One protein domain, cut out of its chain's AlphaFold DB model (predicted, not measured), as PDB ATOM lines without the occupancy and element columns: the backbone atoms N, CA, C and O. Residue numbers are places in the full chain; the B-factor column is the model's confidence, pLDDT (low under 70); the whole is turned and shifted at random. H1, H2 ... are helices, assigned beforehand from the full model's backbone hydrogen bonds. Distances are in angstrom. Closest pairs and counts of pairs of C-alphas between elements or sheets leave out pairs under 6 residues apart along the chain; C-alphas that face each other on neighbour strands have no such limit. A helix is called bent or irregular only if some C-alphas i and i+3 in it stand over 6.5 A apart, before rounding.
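What this domain is: This is residues 33 to 125 of the 126 residues of the protein "Putative exported protein" of Neisseria meningitidis alpha153 (UniProt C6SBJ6). What shape do these coordinates make? They make a long helical hairpin: two long bent helices, H1 and H2, run side by side in opposite ways, and the short H3 folds back beside the far end of H2. At the turn between H1 and H2, residues 74 to 79 stick out free. What is it made of, and how large is it? The printed part has 93 residues with three named helices in the order H1, H2, H3 and no named strand, and its class is all helix. It is extended, a rod with a radius of gyration of the C-alphas of 19.7 A and spans of 63 by 23 by 15 A.

Where its parts are: Where does the first helix run? H1 holds residues 34 to 74 and begins with C-alpha 34 at (253.703, 199.475, 198.416). By its hydrogen bonds it was assigned as one helix, but it is bent, with C-alphas 60 and 63 6.6 A apart; its arms are H1a, residues 34 to 60, 39.5 A long, and H1b, residues 63 to 74, 17.7 A long. Where does the second run? H2 holds residues 80 to 111, with C-alpha 80 at (237.552, 249.038, 182.575). It too was assigned as one helix by its hydrogen bonds but is bent, with C-alphas 90 and 93 7.1 A apart; its arms are H2a, residues 80 to 90, 15.5 A long, and H2b, residues 93 to 111, 27.5 A long. What comes last? H3, residues 114 to 124, is 14.9 A long and ends with C-alpha 124 at (236.815, 209.758, 191.807).

How they stand to each other: How do the long arms stand? H1a and H2b touch at a shallow tilt of 3 degrees, opposite ways; their closest C-alphas, those of Ala 54 and Ser 93, are 5.6 A apart. What happens beyond the bends? H1a and H1b stand at a steep tilt of 47 degrees, and H2a and H2b at a steep tilt of 43 degrees. H1b and H2a form a helical hairpin and touch at a shallow tilt of 21 degrees, opposite ways, with the closest C-alphas, those of Ile 72 and Ala 83, 6.5 A apart. Where is H3? It is close to but not clearly touching H2b, with the closest C-alphas, those of Phe 109 and Gln 117, 6.2 A apart; their tilt of 38 degrees is only just steep. H3 is apart from H1a, H1b and H2a. Are the helix backbones complete? Every O i to N i+4 pair is within hydrogen-bond range in H1a, H2a, H2b and H3, and 7 of 8 are in H1b.

The domain as a whole: How far does it reach? The two C-alphas farthest apart, those of Thr 33 and Asp 76, are 64.0 A apart. Are there cuts or long links? The printed part has no cut, and the links H1 to H2 and H2 to H3 are tight. How confident is the model? The mean pLDDT of the printed part is 90.4, and no printed residue is under 70.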
ATOM      1  N   THR A  33     249.705 199.106 195.591       97.12
ATOM      2  CA  THR A  33     250.931 198.409 195.990       97.12
ATOM      3  C   THR A  33     251.794 199.293 196.892       97.12
ATOM      4  O   THR A  33     251.655 200.519 196.920       97.12
ATOM      5  N   GLN A  34     252.768 198.703 197.591       96.38
ATOM      6  CA  GLN A  34     253.703 199.475 198.416       96.38
ATOM      7  C   GLN A  34     254.478 200.526 197.598       96.38
ATOM      8  O   GLN A  34     254.705 201.639 198.077       96.38
ATOM      9  N   GLY A  35     254.848 200.204 196.352       97.06
ATOM     10  CA  GLY A  35     255.492 201.149 195.436       97.06
ATOM     11  C   GLY A  35     254.586 202.336 195.103       97.06
ATOM     12  O   GLY A  35     254.992 203.487 195.256       97.06
ATOM     13  N   GLN A  36     253.325 202.070 194.760       97.00
ATOM     14  CA  GLN A  36     252.326 203.111 194.498       97.00
ATOM     15  C   GLN A  36     252.051 203.973 195.735       97.00
ATOM     16  O   GLN A  36     251.946 205.192 195.631       97.00
ATOM     17  N   HIS A  37     252.003 203.375 196.929       96.38
ATOM     18  CA  HIS A  37     251.886 204.119 198.182       96.38
ATOM     19  C   HIS A  37     253.079 205.048 198.436       96.38
ATOM     20  O   HIS A  37     252.901 206.153 198.955       96.38
ATOM     21  N   ASN A  38     254.293 204.632 198.075       96.88
ATOM     22  CA  ASN A  38     255.480 205.475 198.193       96.88
ATOM     23  C   ASN A  38     255.401 206.685 197.251       96.88
ATOM     24  O   ASN A  38     255.668 207.805 197.688       96.88
ATOM     25  N   GLU A  39     254.966 206.487 196.006       96.88
ATOM     26  CA  GLU A  39     254.760 207.586 195.055       96.88
ATOM     27  C   GLU A  39     253.614 208.511 195.475       96.88
ATOM     28  O   GLU A  39     253.774 209.731 195.489       96.88
ATOM     29  N   LEU A  40     252.496 207.958 195.949       94.19
ATOM     30  CA  LEU A  40     251.374 208.739 196.467       94.19
ATOM     31  C   LEU A  40     251.793 209.661 197.623       94.19
ATOM     32  O   LEU A  40     251.308 210.788 197.721       94.19
ATOM     33  N   ARG A  41     252.715 209.229 198.495       94.69
ATOM     34  CA  ARG A  41     253.257 210.100 199.553       94.69
ATOM     35  C   ARG A  41     254.007 211.302 198.979       94.69
ATOM     36  O   ARG A  41     253.806 212.413 199.466       94.69
ATOM     37  N   LYS A  42     254.818 211.104 197.934       96.06
ATOM     38  CA  LYS A  42     255.526 212.198 197.245       96.06
ATOM     39  C   LYS A  42     254.543 213.153 196.566       96.06
ATOM     40  O   LYS A  42     254.688 214.365 196.689       96.06
ATOM     41  N   ILE A  43     253.517 212.609 195.911       93.94
ATOM     42  CA  ILE A  43     252.455 213.384 195.259       93.94
ATOM     43  C   ILE A  43     251.703 214.245 196.286       93.94
ATOM     44  O   ILE A  43     251.552 215.449 196.092       93.94
ATOM     45  N   ARG A  44     251.306 213.672 197.429       91.56
ATOM     46  CA  ARG A  44     250.635 214.410 198.517       91.56
ATOM     47  C   ARG A  44     251.506 215.515 199.115       91.56
ATOM     48  O   ARG A  44     250.993 216.582 199.444       91.56
ATOM     49  N   ALA A  45     252.810 215.276 199.254       93.81
ATOM     50  CA  ALA A  45     253.743 216.302 199.708       93.81
ATOM     51  C   ALA A  45     253.826 217.469 198.709       93.81
ATOM     52  O   ALA A  45     253.745 218.624 199.123       93.81
ATOM     53  N   ALA A  46     253.905 217.173 197.406       91.06
ATOM     54  CA  ALA A  46     253.890 218.190 196.355       91.06
ATOM     55  C   ALA A  46     252.587 219.010 196.366       91.06
ATOM     56  O   ALA A  46     252.647 220.236 196.337       91.06
ATOM     57  N   PHE A  47     251.432 218.350 196.519       89.38
ATOM     58  CA  PHE A  47     250.131 219.020 196.635       89.38
ATOM     59  C   PHE A  47     250.083 219.999 197.803       89.38
ATOM     60  O   PHE A  47     249.690 221.154 197.645       89.38
ATOM     61  N   LYS A  48     250.555 219.565 198.975       89.44
ATOM     62  CA  LYS A  48     250.637 220.431 200.153       89.44
ATOM     63  C   LYS A  48     251.512 221.660 199.882       89.44
ATOM     64  O   LYS A  48     251.106 222.773 200.197       89.44
ATOM     65  N   MET A  49     252.684 221.469 199.273       91.19
ATOM     66  CA  MET A  49     253.596 222.570 198.949       91.19
ATOM     67  C   MET A  49     253.002 223.556 197.936       91.19
ATOM     68  O   MET A  49     253.208 224.762 198.076       91.19
ATOM     69  N   ALA A  50     252.271 223.068 196.932       88.62
ATOM     70  CA  ALA A  50     251.555 223.910 195.974       88.62
ATOM     71  C   ALA A  50     250.474 224.748 196.678       88.62
ATOM     72  O   ALA A  50     250.430 225.968 196.512       88.62
ATOM     73  N   GLY A  51     249.686 224.123 197.561       86.81
ATOM     74  CA  GLY A  51     248.642 224.807 198.327       86.81
ATOM     75  C   GLY A  51     249.204 225.869 199.271       86.81
ATOM     76  O   GLY A  51     248.701 226.992 199.327       86.81
ATOM     77  N   ASP A  52     250.304 225.559 199.960       89.12
ATOM     78  CA  ASP A  52     251.003 226.519 200.817       89.12
ATOM     79  C   ASP A  52     251.551 227.709 200.011       89.12
ATOM     80  O   ASP A  52     251.397 228.860 200.427       89.12
ATOM     81  N   ARG A  53     252.124 227.467 198.825       88.19
ATOM     82  CA  ARG A  53     252.618 228.522 197.925       88.19
ATOM     83  C   ARG A  53     251.490 229.423 197.424       88.19
ATOM     84  O   ARG A  53     251.640 230.645 197.440       88.19
ATOM     85  N   ALA A  54     250.369 228.840 197.004       85.75
ATOM     86  CA  ALA A  54     249.194 229.583 196.561       85.75
ATOM     87  C   ALA A  54     248.627 230.448 197.697       85.75
ATOM     88  O   ALA A  54     248.371 231.638 197.516       85.75
ATOM     89  N   ARG A  55     248.537 229.896 198.913       84.62
ATOM     90  CA  ARG A  55     248.115 230.644 200.103       84.62
ATOM     91  C   ARG A  55     249.028 231.838 200.389       84.62
ATOM     92  O   ARG A  55     248.528 232.933 200.632       84.62
ATOM     93  N   LEU A  56     250.349 231.657 200.327       85.31
ATOM     94  CA  LEU A  56     251.306 232.751 200.530       85.31
ATOM     95  C   LEU A  56     251.164 233.850 199.464       85.31
ATOM     96  O   LEU A  56     251.149 235.030 199.811       85.31
ATOM     97  N   LYS A  57     250.987 233.488 198.185       82.50
ATOM     98  CA  LYS A  57     250.713 234.451 197.097       82.50
ATOM     99  C   LYS A  57     249.437 235.266 197.358       82.50
ATOM    100  O   LYS A  57     249.418 236.483 197.156       82.50
ATOM    101  N   VAL A  58     248.376 234.620 197.848       80.50
ATOM    102  CA  VAL A  58     247.124 235.298 198.231       80.50
ATOM    103  C   VAL A  58     247.354 236.259 199.398       80.50
ATOM    104  O   VAL A  58     246.914 237.403 199.327       80.50
ATOM    105  N   MET A  59     248.084 235.842 200.436       80.25
ATOM    106  CA  MET A  59     248.385 236.701 201.589       80.25
ATOM    107  C   MET A  59     249.237 237.920 201.210       80.25
ATOM    108  O   MET A  59     248.937 239.029 201.640       80.25
ATOM    109  N   HIS A  60     250.266 237.754 200.374       78.31
ATOM    110  CA  HIS A  60     251.107 238.875 199.944       78.31
ATOM    111  C   HIS A  60     250.355 239.900 199.085       78.31
ATOM    112  O   HIS A  60     250.662 241.090 199.142       78.31
ATOM    113  N   SER A  61     249.356 239.462 198.317       76.06
ATOM    114  CA  SER A  61     248.555 240.347 197.466       76.06
ATOM    115  C   SER A  61     247.398 241.040 198.202       76.06
ATOM    116  O   SER A  61     246.909 242.059 197.728       76.06
ATOM    117  N   GLU A  62     246.970 240.567 199.378       74.75
ATOM    118  CA  GLU A  62     245.904 241.198 200.187       74.75
ATOM    119  C   GLU A  62     246.180 242.672 200.520       74.75
ATOM    120  O   GLU A  62     245.285 243.514 200.415       74.75
ATOM    121  N   HIS A  63     247.423 243.014 200.873       70.06
ATOM    122  CA  HIS A  63     247.767 244.383 201.263       70.06
ATOM    123  C   HIS A  63     247.762 245.373 200.091       70.06
ATOM    124  O   HIS A  63     247.325 246.511 200.268       70.06
ATOM    125  N   SER A  64     248.187 244.959 198.893       77.44
ATOM    126  CA  SER A  64     248.102 245.801 197.691       77.44
ATOM    127  C   SER A  64     246.673 245.881 197.145       77.44
ATOM    128  O   SER A  64     246.266 246.938 196.666       77.44
ATOM    129  N   ARG A  65     245.865 244.822 197.306       82.50
ATOM    130  CA  ARG A  65     244.481 244.753 196.806       82.50
ATOM    131  C   ARG A  65     243.584 245.862 197.328       82.50
ATOM    132  O   ARG A  65     242.835 246.439 196.549       82.50
ATOM    133  N   ARG A  66     243.627 246.162 198.631       84.81
ATOM    134  CA  ARG A  66     242.760 247.211 199.195       84.81
ATOM    135  C   ARG A  66     243.045 248.566 198.552       84.81
ATOM    136  O   ARG A  66     242.104 249.299 198.274       84.81
ATOM    137  N   ARG A  67     244.321 248.879 198.307       87.38
ATOM    138  CA  ARG A  67     244.725 250.127 197.654       87.38
ATOM    139  C   ARG A  67     244.216 250.178 196.214       87.38
ATOM    140  O   ARG A  67     243.509 251.119 195.888       87.38
ATOM    141  N   SER A  68     244.464 249.132 195.423       89.12
ATOM    142  CA  SER A  68     244.027 249.077 194.021       89.12
ATOM    143  C   SER A  68     242.506 249.169 193.865       89.12
ATOM    144  O   SER A  68     242.021 249.860 192.980       89.12
ATOM    145  N   VAL A  69     241.724 248.535 194.752       91.31
ATOM    146  CA  VAL A  69     240.258 248.703 194.740       91.31
ATOM    147  C   VAL A  69     239.870 250.150 194.986       91.31
ATOM    148  O   VAL A  69     239.018 250.664 194.273       91.31
ATOM    149  N   VAL A  70     240.463 250.783 196.003       92.44
ATOM    150  CA  VAL A  70     240.163 252.177 196.345       92.44
ATOM    151  C   VAL A  70     240.503 253.093 195.171       92.44
ATOM    152  O   VAL A  70     239.686 253.940 194.831       92.44
ATOM    153  N   GLU A  71     241.650 252.896 194.522       92.81
ATOM    154  CA  GLU A  71     242.058 253.650 193.328       92.81
ATOM    155  C   GLU A  71     241.026 253.505 192.196       92.81
ATOM    156  O   GLU A  71     240.499 254.510 191.723       92.81
ATOM    157  N   ILE A  72     240.616 252.276 191.863       94.62
ATOM    158  CA  ILE A  72     239.629 252.014 190.802       94.62
ATOM    159  C   ILE A  72     238.268 252.661 191.100       94.62
ATOM    160  O   ILE A  72     237.655 253.244 190.205       94.62
ATOM    161  N   ILE A  73     237.760 252.544 192.336       95.31
ATOM    162  CA  ILE A  73     236.415 253.044 192.687       95.31
ATOM    163  C   ILE A  73     236.372 254.556 192.930       95.31
ATOM    164  O   ILE A  73     235.291 255.133 192.865       95.31
ATOM    165  N   SER A  74     237.509 255.176 193.267       96.06
ATOM    166  CA  SER A  74     237.602 256.620 193.527       96.06
ATOM    167  C   SER A  74     238.015 257.439 192.304       96.06
ATOM    168  O   SER A  74     237.979 258.663 192.377       96.06
ATOM    169  N   SER A  75     238.377 256.790 191.193       96.25
ATOM    170  CA  SER A  75     238.674 257.458 189.924       96.25
ATOM    171  C   SER A  75     237.471 258.250 189.397       96.25
ATOM    172  O   SER A  75     236.342 257.756 189.404       96.25
ATOM    173  N   ASP A  76     237.730 259.445 188.854       96.69
ATOM    174  CA  ASP A  76     236.718 260.315 188.234       96.69
ATOM    175  C   ASP A  76     236.004 259.639 187.046       96.69
ATOM    176  O   ASP A  76     234.827 259.891 186.780       96.69
ATOM    177  N   VAL A  77     236.717 258.764 186.325       97.38
ATOM    178  CA  VAL A  77     236.191 257.970 185.207       97.38
ATOM    179  C   VAL A  77     236.547 256.503 185.418       97.38
ATOM    180  O   VAL A  77     237.701 256.156 185.675       97.38
ATOM    181  N   PHE A  78     235.561 255.617 185.267       96.56
ATOM    182  CA  PHE A  78     235.777 254.183 185.432       96.56
ATOM    183  C   PHE A  78     236.688 253.612 184.334       96.56
ATOM    184  O   PHE A  78     236.316 253.563 183.157       96.56
ATOM    185  N   ASN A  79     237.861 253.116 184.731       96.00
ATOM    186  CA  ASN A  79     238.799 252.441 183.843       96.00
ATOM    187  C   ASN A  79     238.532 250.928 183.814       96.00
ATOM    188  O   ASN A  79     238.898 250.181 184.723       96.00
ATOM    189  N   ARG A  80     237.908 250.456 182.729       96.38
ATOM    190  CA  ARG A  80     237.552 249.038 182.575       96.38
ATOM    191  C   ARG A  80     238.767 248.109 182.498       96.38
ATOM    192  O   ARG A  80     238.664 246.969 182.943       96.38
ATOM    193  N   ASN A  81     239.879 248.573 181.933       95.88
ATOM    194  CA  ASN A  81     241.086 247.759 181.788       95.88
ATOM    195  C   ASN A  81     241.759 247.558 183.147       95.88
ATOM    196  O   ASN A  81     242.032 246.431 183.529       95.88
ATOM    197  N   GLU A  82     241.891 248.623 183.933       93.44
ATOM    198  CA  GLU A  82     242.446 248.548 185.289       93.44
ATOM    199  C   GLU A  82     241.596 247.665 186.214       93.44
ATOM    200  O   GLU A  82     242.116 246.822 186.946       93.44
ATOM    201  N   ALA A  83     240.266 247.785 186.124       94.00
ATOM    202  CA  ALA A  83     239.356 246.901 186.843       94.00
ATOM    203  C   ALA A  83     239.533 245.430 186.434       94.00
ATOM    204  O   ALA A  83     239.485 244.542 187.288       94.00
ATOM    205  N   ARG A  84     239.753 245.166 185.141       93.94
ATOM    206  CA  ARG A  84     240.013 243.820 184.625       93.94
ATOM    207  C   ARG A  84     241.331 243.268 185.163       93.94
ATOM    208  O   ARG A  84     241.307 242.177 185.721       93.94
ATOM    209  N   ASP A  85     242.420 244.022 185.069       90.69
ATOM    210  CA  ASP A  85     243.746 243.609 185.546       90.69
ATOM    211  C   ASP A  85     243.718 243.296 187.048       90.69
ATOM    212  O   ASP A  85     244.221 242.264 187.505       90.69
ATOM    213  N   TYR A  86     243.045 244.147 187.829       89.94
ATOM    214  CA  TYR A  86     242.827 243.915 189.251       89.94
ATOM    215  C   TYR A  86     242.073 242.602 189.513       89.94
ATOM    216  O   TYR A  86     242.498 241.804 190.354       89.94
ATOM    217  N   VAL A  87     240.978 242.346 188.790       89.06
ATOM    218  CA  VAL A  87     240.197 241.110 188.938       89.06
ATOM    219  C   VAL A  87     241.010 239.888 188.507       89.06
ATOM    220  O   VAL A  87     241.050 238.911 189.252       89.06
ATOM    221  N   GLU A  88     241.700 239.935 187.368       87.69
ATOM    222  CA  GLU A  88     242.542 238.840 186.872       87.69
ATOM    223  C   GLU A  88     243.634 238.486 187.889       87.69
ATOM    224  O   GLU A  88     243.756 237.324 188.286       87.69
ATOM    225  N   SER A  89     244.335 239.487 188.434       84.44
ATOM    226  CA  SER A  89     245.356 239.284 189.472       84.44
ATOM    227  C   SER A  89     244.824 238.570 190.724       84.44
ATOM    228  O   SER A  89     245.560 237.866 191.424       84.44
ATOM    229  N   ARG A  90     243.524 238.719 191.009       82.62
ATOM    230  CA  ARG A  90     242.849 238.085 192.144       82.62
ATOM    231  C   ARG A  90     242.695 236.577 191.944       82.62
ATOM    232  O   ARG A  90     242.767 235.840 192.928       82.62
ATOM    233  N   TYR A  91     242.539 236.138 190.696       83.38
ATOM    234  CA  TYR A  91     242.328 234.739 190.328       83.38
ATOM    235  C   TYR A  91     243.596 234.013 189.876       83.38
ATOM    236  O   TYR A  91     243.638 232.795 190.023       83.38
ATOM    237  N   LEU A  92     244.639 234.717 189.412       84.25
ATOM    238  CA  LEU A  92     245.881 234.099 188.913       84.25
ATOM    239  C   LEU A  92     246.452 233.041 189.865       84.25
ATOM    240  O   LEU A  92     246.713 231.917 189.457       84.25
ATOM    241  N   SER A  93     246.574 233.349 191.160       81.56
ATOM    242  CA  SER A  93     247.105 232.371 192.123       81.56
ATOM    243  C   SER A  93     246.201 231.150 192.320       81.56
ATOM    244  O   SER A  93     246.702 230.092 192.694       81.56
ATOM    245  N   GLY A  94     244.885 231.301 192.146       83.50
ATOM    246  CA  GLY A  94     243.941 230.187 192.195       83.50
ATOM    247  C   GLY A  94     244.003 229.344 190.923       83.50
ATOM    248  O   GLY A  94     243.983 228.124 191.013       83.50
ATOM    249  N   MET A  95     244.149 229.990 189.762       87.25
ATOM    250  CA  MET A  95     244.347 229.331 188.469       87.25
ATOM    251  C   MET A  95     245.649 228.526 188.439       87.25
ATOM    252  O   MET A  95     245.606 227.351 188.091       87.25
ATOM    253  N   ASP A  96     246.771 229.115 188.871       87.12
ATOM    254  CA  ASP A  96     248.062 228.421 189.003       87.12
ATOM    255  C   ASP A  96     247.904 227.134 189.826       87.12
ATOM    256  O   ASP A  96     248.345 226.060 189.427       87.12
ATOM    257  N   PHE A  97     247.226 227.233 190.970       87.56
ATOM    258  CA  PHE A  97     247.035 226.088 191.850       87.56
ATOM    259  C   PHE A  97     246.058 225.048 191.281       87.56
ATOM    260  O   PHE A  97     246.253 223.857 191.499       87.56
ATOM    261  N   ALA A  98     245.034 225.458 190.527       88.44
ATOM    262  CA  ALA A  98     244.170 224.523 189.807       88.44
ATOM    263  C   ALA A  98     244.960 223.734 188.743       88.44
ATOM    264  O   ALA A  98     244.760 222.532 188.580       88.44
ATOM    265  N   VAL A  99     245.909 224.379 188.056       91.12
ATOM    266  CA  VAL A  99     246.830 223.686 187.142       91.12
ATOM    267  C   VAL A  99     247.708 222.689 187.907       91.12
ATOM    268  O   VAL A  99     247.799 221.532 187.491       91.12
ATOM    269  N   ASP A 100     248.280 223.091 189.048       89.88
ATOM    270  CA  ASP A 100     249.054 222.191 189.919       89.88
ATOM    271  C   ASP A 100     248.208 220.986 190.383       89.88
ATOM    272  O   ASP A 100     248.687 219.850 190.420       89.88
ATOM    273  N   GLU A 101     246.935 221.213 190.722       88.19
ATOM    274  CA  GLU A 101     245.991 220.162 191.099       88.19
ATOM    275  C   GLU A 101     245.784 219.164 189.950       88.19
ATOM    276  O   GLU A 101     245.938 217.961 190.174       88.19
ATOM    277  N   LEU A 102     245.542 219.622 188.715       91.56
ATOM    278  CA  LEU A 102     245.435 218.737 187.544       91.56
ATOM    279  C   LEU A 102     246.716 217.948 187.285       91.56
ATOM    280  O   LEU A 102     246.648 216.746 187.016       91.56
ATOM    281  N   GLU A 103     247.882 218.586 187.387       92.94
ATOM    282  CA  GLU A 103     249.167 217.905 187.222       92.94
ATOM    283  C   GLU A 103     249.320 216.773 188.250       92.94
ATOM    284  O   GLU A 103     249.753 215.660 187.935       92.94
ATOM    285  N   ILE A 104     248.909 217.025 189.489       90.56
ATOM    286  CA  ILE A 104     248.960 216.059 190.583       90.56
ATOM    287  C   ILE A 104     247.992 214.896 190.361       90.56
ATOM    288  O   ILE A 104     248.390 213.741 190.559       90.56
ATOM    289  N   GLN A 105     246.770 215.167 189.897       91.19
ATOM    290  CA  GLN A 105     245.814 214.119 189.532       91.19
ATOM    291  C   GLN A 105     246.334 213.280 188.358       91.19
ATOM    292  O   GLN A 105     246.305 212.051 188.417       91.19
ATOM    293  N   HIS A 106     246.909 213.920 187.336       94.38
ATOM    294  CA  HIS A 106     247.550 213.249 186.205       94.38
ATOM    295  C   HIS A 106     248.682 212.318 186.662       94.38
ATOM    296  O   HIS A 106     248.742 211.154 186.256       94.38
ATOM    297  N   ARG A 107     249.572 212.797 187.538       95.06
ATOM    298  CA  ARG A 107     250.668 211.987 188.090       95.06
ATOM    299  C   ARG A 107     250.150 210.803 188.897       95.06
ATOM    300  O   ARG A 107     250.694 209.710 188.769       95.06
ATOM    301  N   PHE A 108     249.107 211.000 189.703       94.12
ATOM    302  CA  PHE A 108     248.490 209.904 190.444       94.12
ATOM    303  C   PHE A 108     247.888 208.861 189.501       94.12
ATOM    304  O   PHE A 108     248.159 207.675 189.652       94.12
ATOM    305  N   PHE A 109     247.150 209.286 188.480       95.00
ATOM    306  CA  PHE A 109     246.558 208.384 187.497       95.00
ATOM    307  C   PHE A 109     247.599 207.501 186.785       95.00
ATOM    308  O   PHE A 109     247.361 206.316 186.550       95.00
ATOM    309  N   HIS A 110     248.786 208.042 186.498       96.62
ATOM    310  CA  HIS A 110     249.851 207.316 185.799       96.62
ATOM    311  C   HIS A 110     250.639 206.330 186.667       96.62
ATOM    312  O   HIS A 110     251.325 205.470 186.119       96.62
ATOM    313  N   ILE A 111     250.542 206.402 188.000       96.81
ATOM    314  CA  ILE A 111     251.114 205.351 188.858       96.81
ATOM    315  C   ILE A 111     250.174 204.149 189.005       96.81
ATOM    316  O   ILE A 111     250.601 203.107 189.502       96.81
ATOM    317  N   LEU A 112     248.902 204.284 188.621       96.69
ATOM    318  CA  LEU A 112     247.892 203.235 188.718       96.69
ATOM    319  C   LEU A 112     248.030 202.207 187.587       96.69
ATOM    320  O   LEU A 112     248.473 202.517 186.485       96.69
ATOM    321  N   THR A 113     247.598 200.974 187.848       97.62
ATOM    322  CA  THR A 113     247.406 199.969 186.795       97.62
ATOM    323  C   THR A 113     246.162 200.297 185.959       97.62
ATOM    324  O   THR A 113     245.271 200.991 186.450       97.62
ATOM    325  N   PRO A 114     246.010 199.746 184.740       97.38
ATOM    326  CA  PRO A 114     244.819 199.991 183.918       97.38
ATOM    327  C   PRO A 114     243.490 199.675 184.629       97.38
ATOM    328  O   PRO A 114     242.509 200.402 184.487       97.38
ATOM    329  N   GLN A 115     243.457 198.627 185.458       95.69
ATOM    330  CA  GLN A 115     242.270 198.281 186.245       95.69
ATOM    331  C   GLN A 115     241.975 199.331 187.329       95.69
ATOM    332  O   GLN A 115     240.829 199.744 187.510       95.69
ATOM    333  N   GLN A 116     243.006 199.789 188.040       95.88
ATOM    334  CA  GLN A 116     242.880 200.846 189.044       95.88
ATOM    335  C   GLN A 116     242.473 202.180 188.410       95.88
ATOM    336  O   GLN A 116     241.673 202.902 188.990       95.88
ATOM    337  N   GLN A 117     242.974 202.491 187.215       96.00
ATOM    338  CA  GLN A 117     242.597 203.681 186.452       96.00
ATOM    339  C   GLN A 117     241.099 203.708 186.145       96.00
ATOM    340  O   GLN A 117     240.447 204.716 186.406       96.00
ATOM    341  N   GLN A 118     240.530 202.601 185.661       94.50
ATOM    342  CA  GLN A 118     239.083 202.515 185.428       94.50
ATOM    343  C   GLN A 118     238.277 202.688 186.719       94.50
ATOM    344  O   GLN A 118     237.266 203.396 186.744       94.50
ATOM    345  N   MET A 119     238.732 202.075 187.813       92.88
ATOM    346  CA  MET A 119     238.086 202.246 189.113       92.88
ATOM    347  C   MET A 119     238.175 203.697 189.593       92.88
ATOM    348  O   MET A 119     237.197 204.236 190.097       92.88
ATOM    349  N   TRP A 120     239.316 204.353 189.402       93.00
ATOM    350  CA  TRP A 120     239.500 205.751 189.766       93.00
ATOM    351  C   TRP A 120     238.605 206.676 188.935       93.00
ATOM    352  O   TRP A 120     237.899 207.493 189.512       93.00
ATOM    353  N   LEU A 121     238.539 206.501 187.612       92.44
ATOM    354  CA  LEU A 121     237.664 207.304 186.745       92.44
ATOM    355  C   LEU A 121     236.183 207.147 187.103       92.44
ATOM    356  O   LEU A 121     235.443 208.119 187.078       92.44
ATOM    357  N   SER A 122     235.751 205.940 187.471       90.00
ATOM    358  CA  SER A 122     234.349 205.670 187.820       90.00
ATOM    359  C   SER A 122     233.950 206.093 189.238       90.00
ATOM    360  O   SER A 122     232.758 206.183 189.522       90.00
ATOM    361  N   SER A 123     234.910 206.316 190.142       86.25
ATOM    362  CA  SER A 123     234.629 206.607 191.559       86.25
ATOM    363  C   SER A 123     235.129 207.966 192.044       86.25
ATOM    364  O   SER A 123     234.587 208.495 193.014       86.25
ATOM    365  N   CYS A 124     236.147 208.528 191.392       86.50
ATOM    366  CA  CYS A 124     236.815 209.758 191.807       86.50
ATOM    367  C   CYS A 124     236.611 210.938 190.855       86.50
ATOM    368  O   CYS A 124     236.816 212.072 191.285       86.50
ATOM    369  N   LEU A 125     236.231 210.702 189.599       87.06
ATOM    370  CA  LEU A 125     235.849 211.759 188.662       87.06
ATOM    371  C   LEU A 125     234.328 211.966 188.738       87.06
ATOM    372  O   LEU A 125     233.598 210.988 188.917       87.06
TER     373      LEU A 125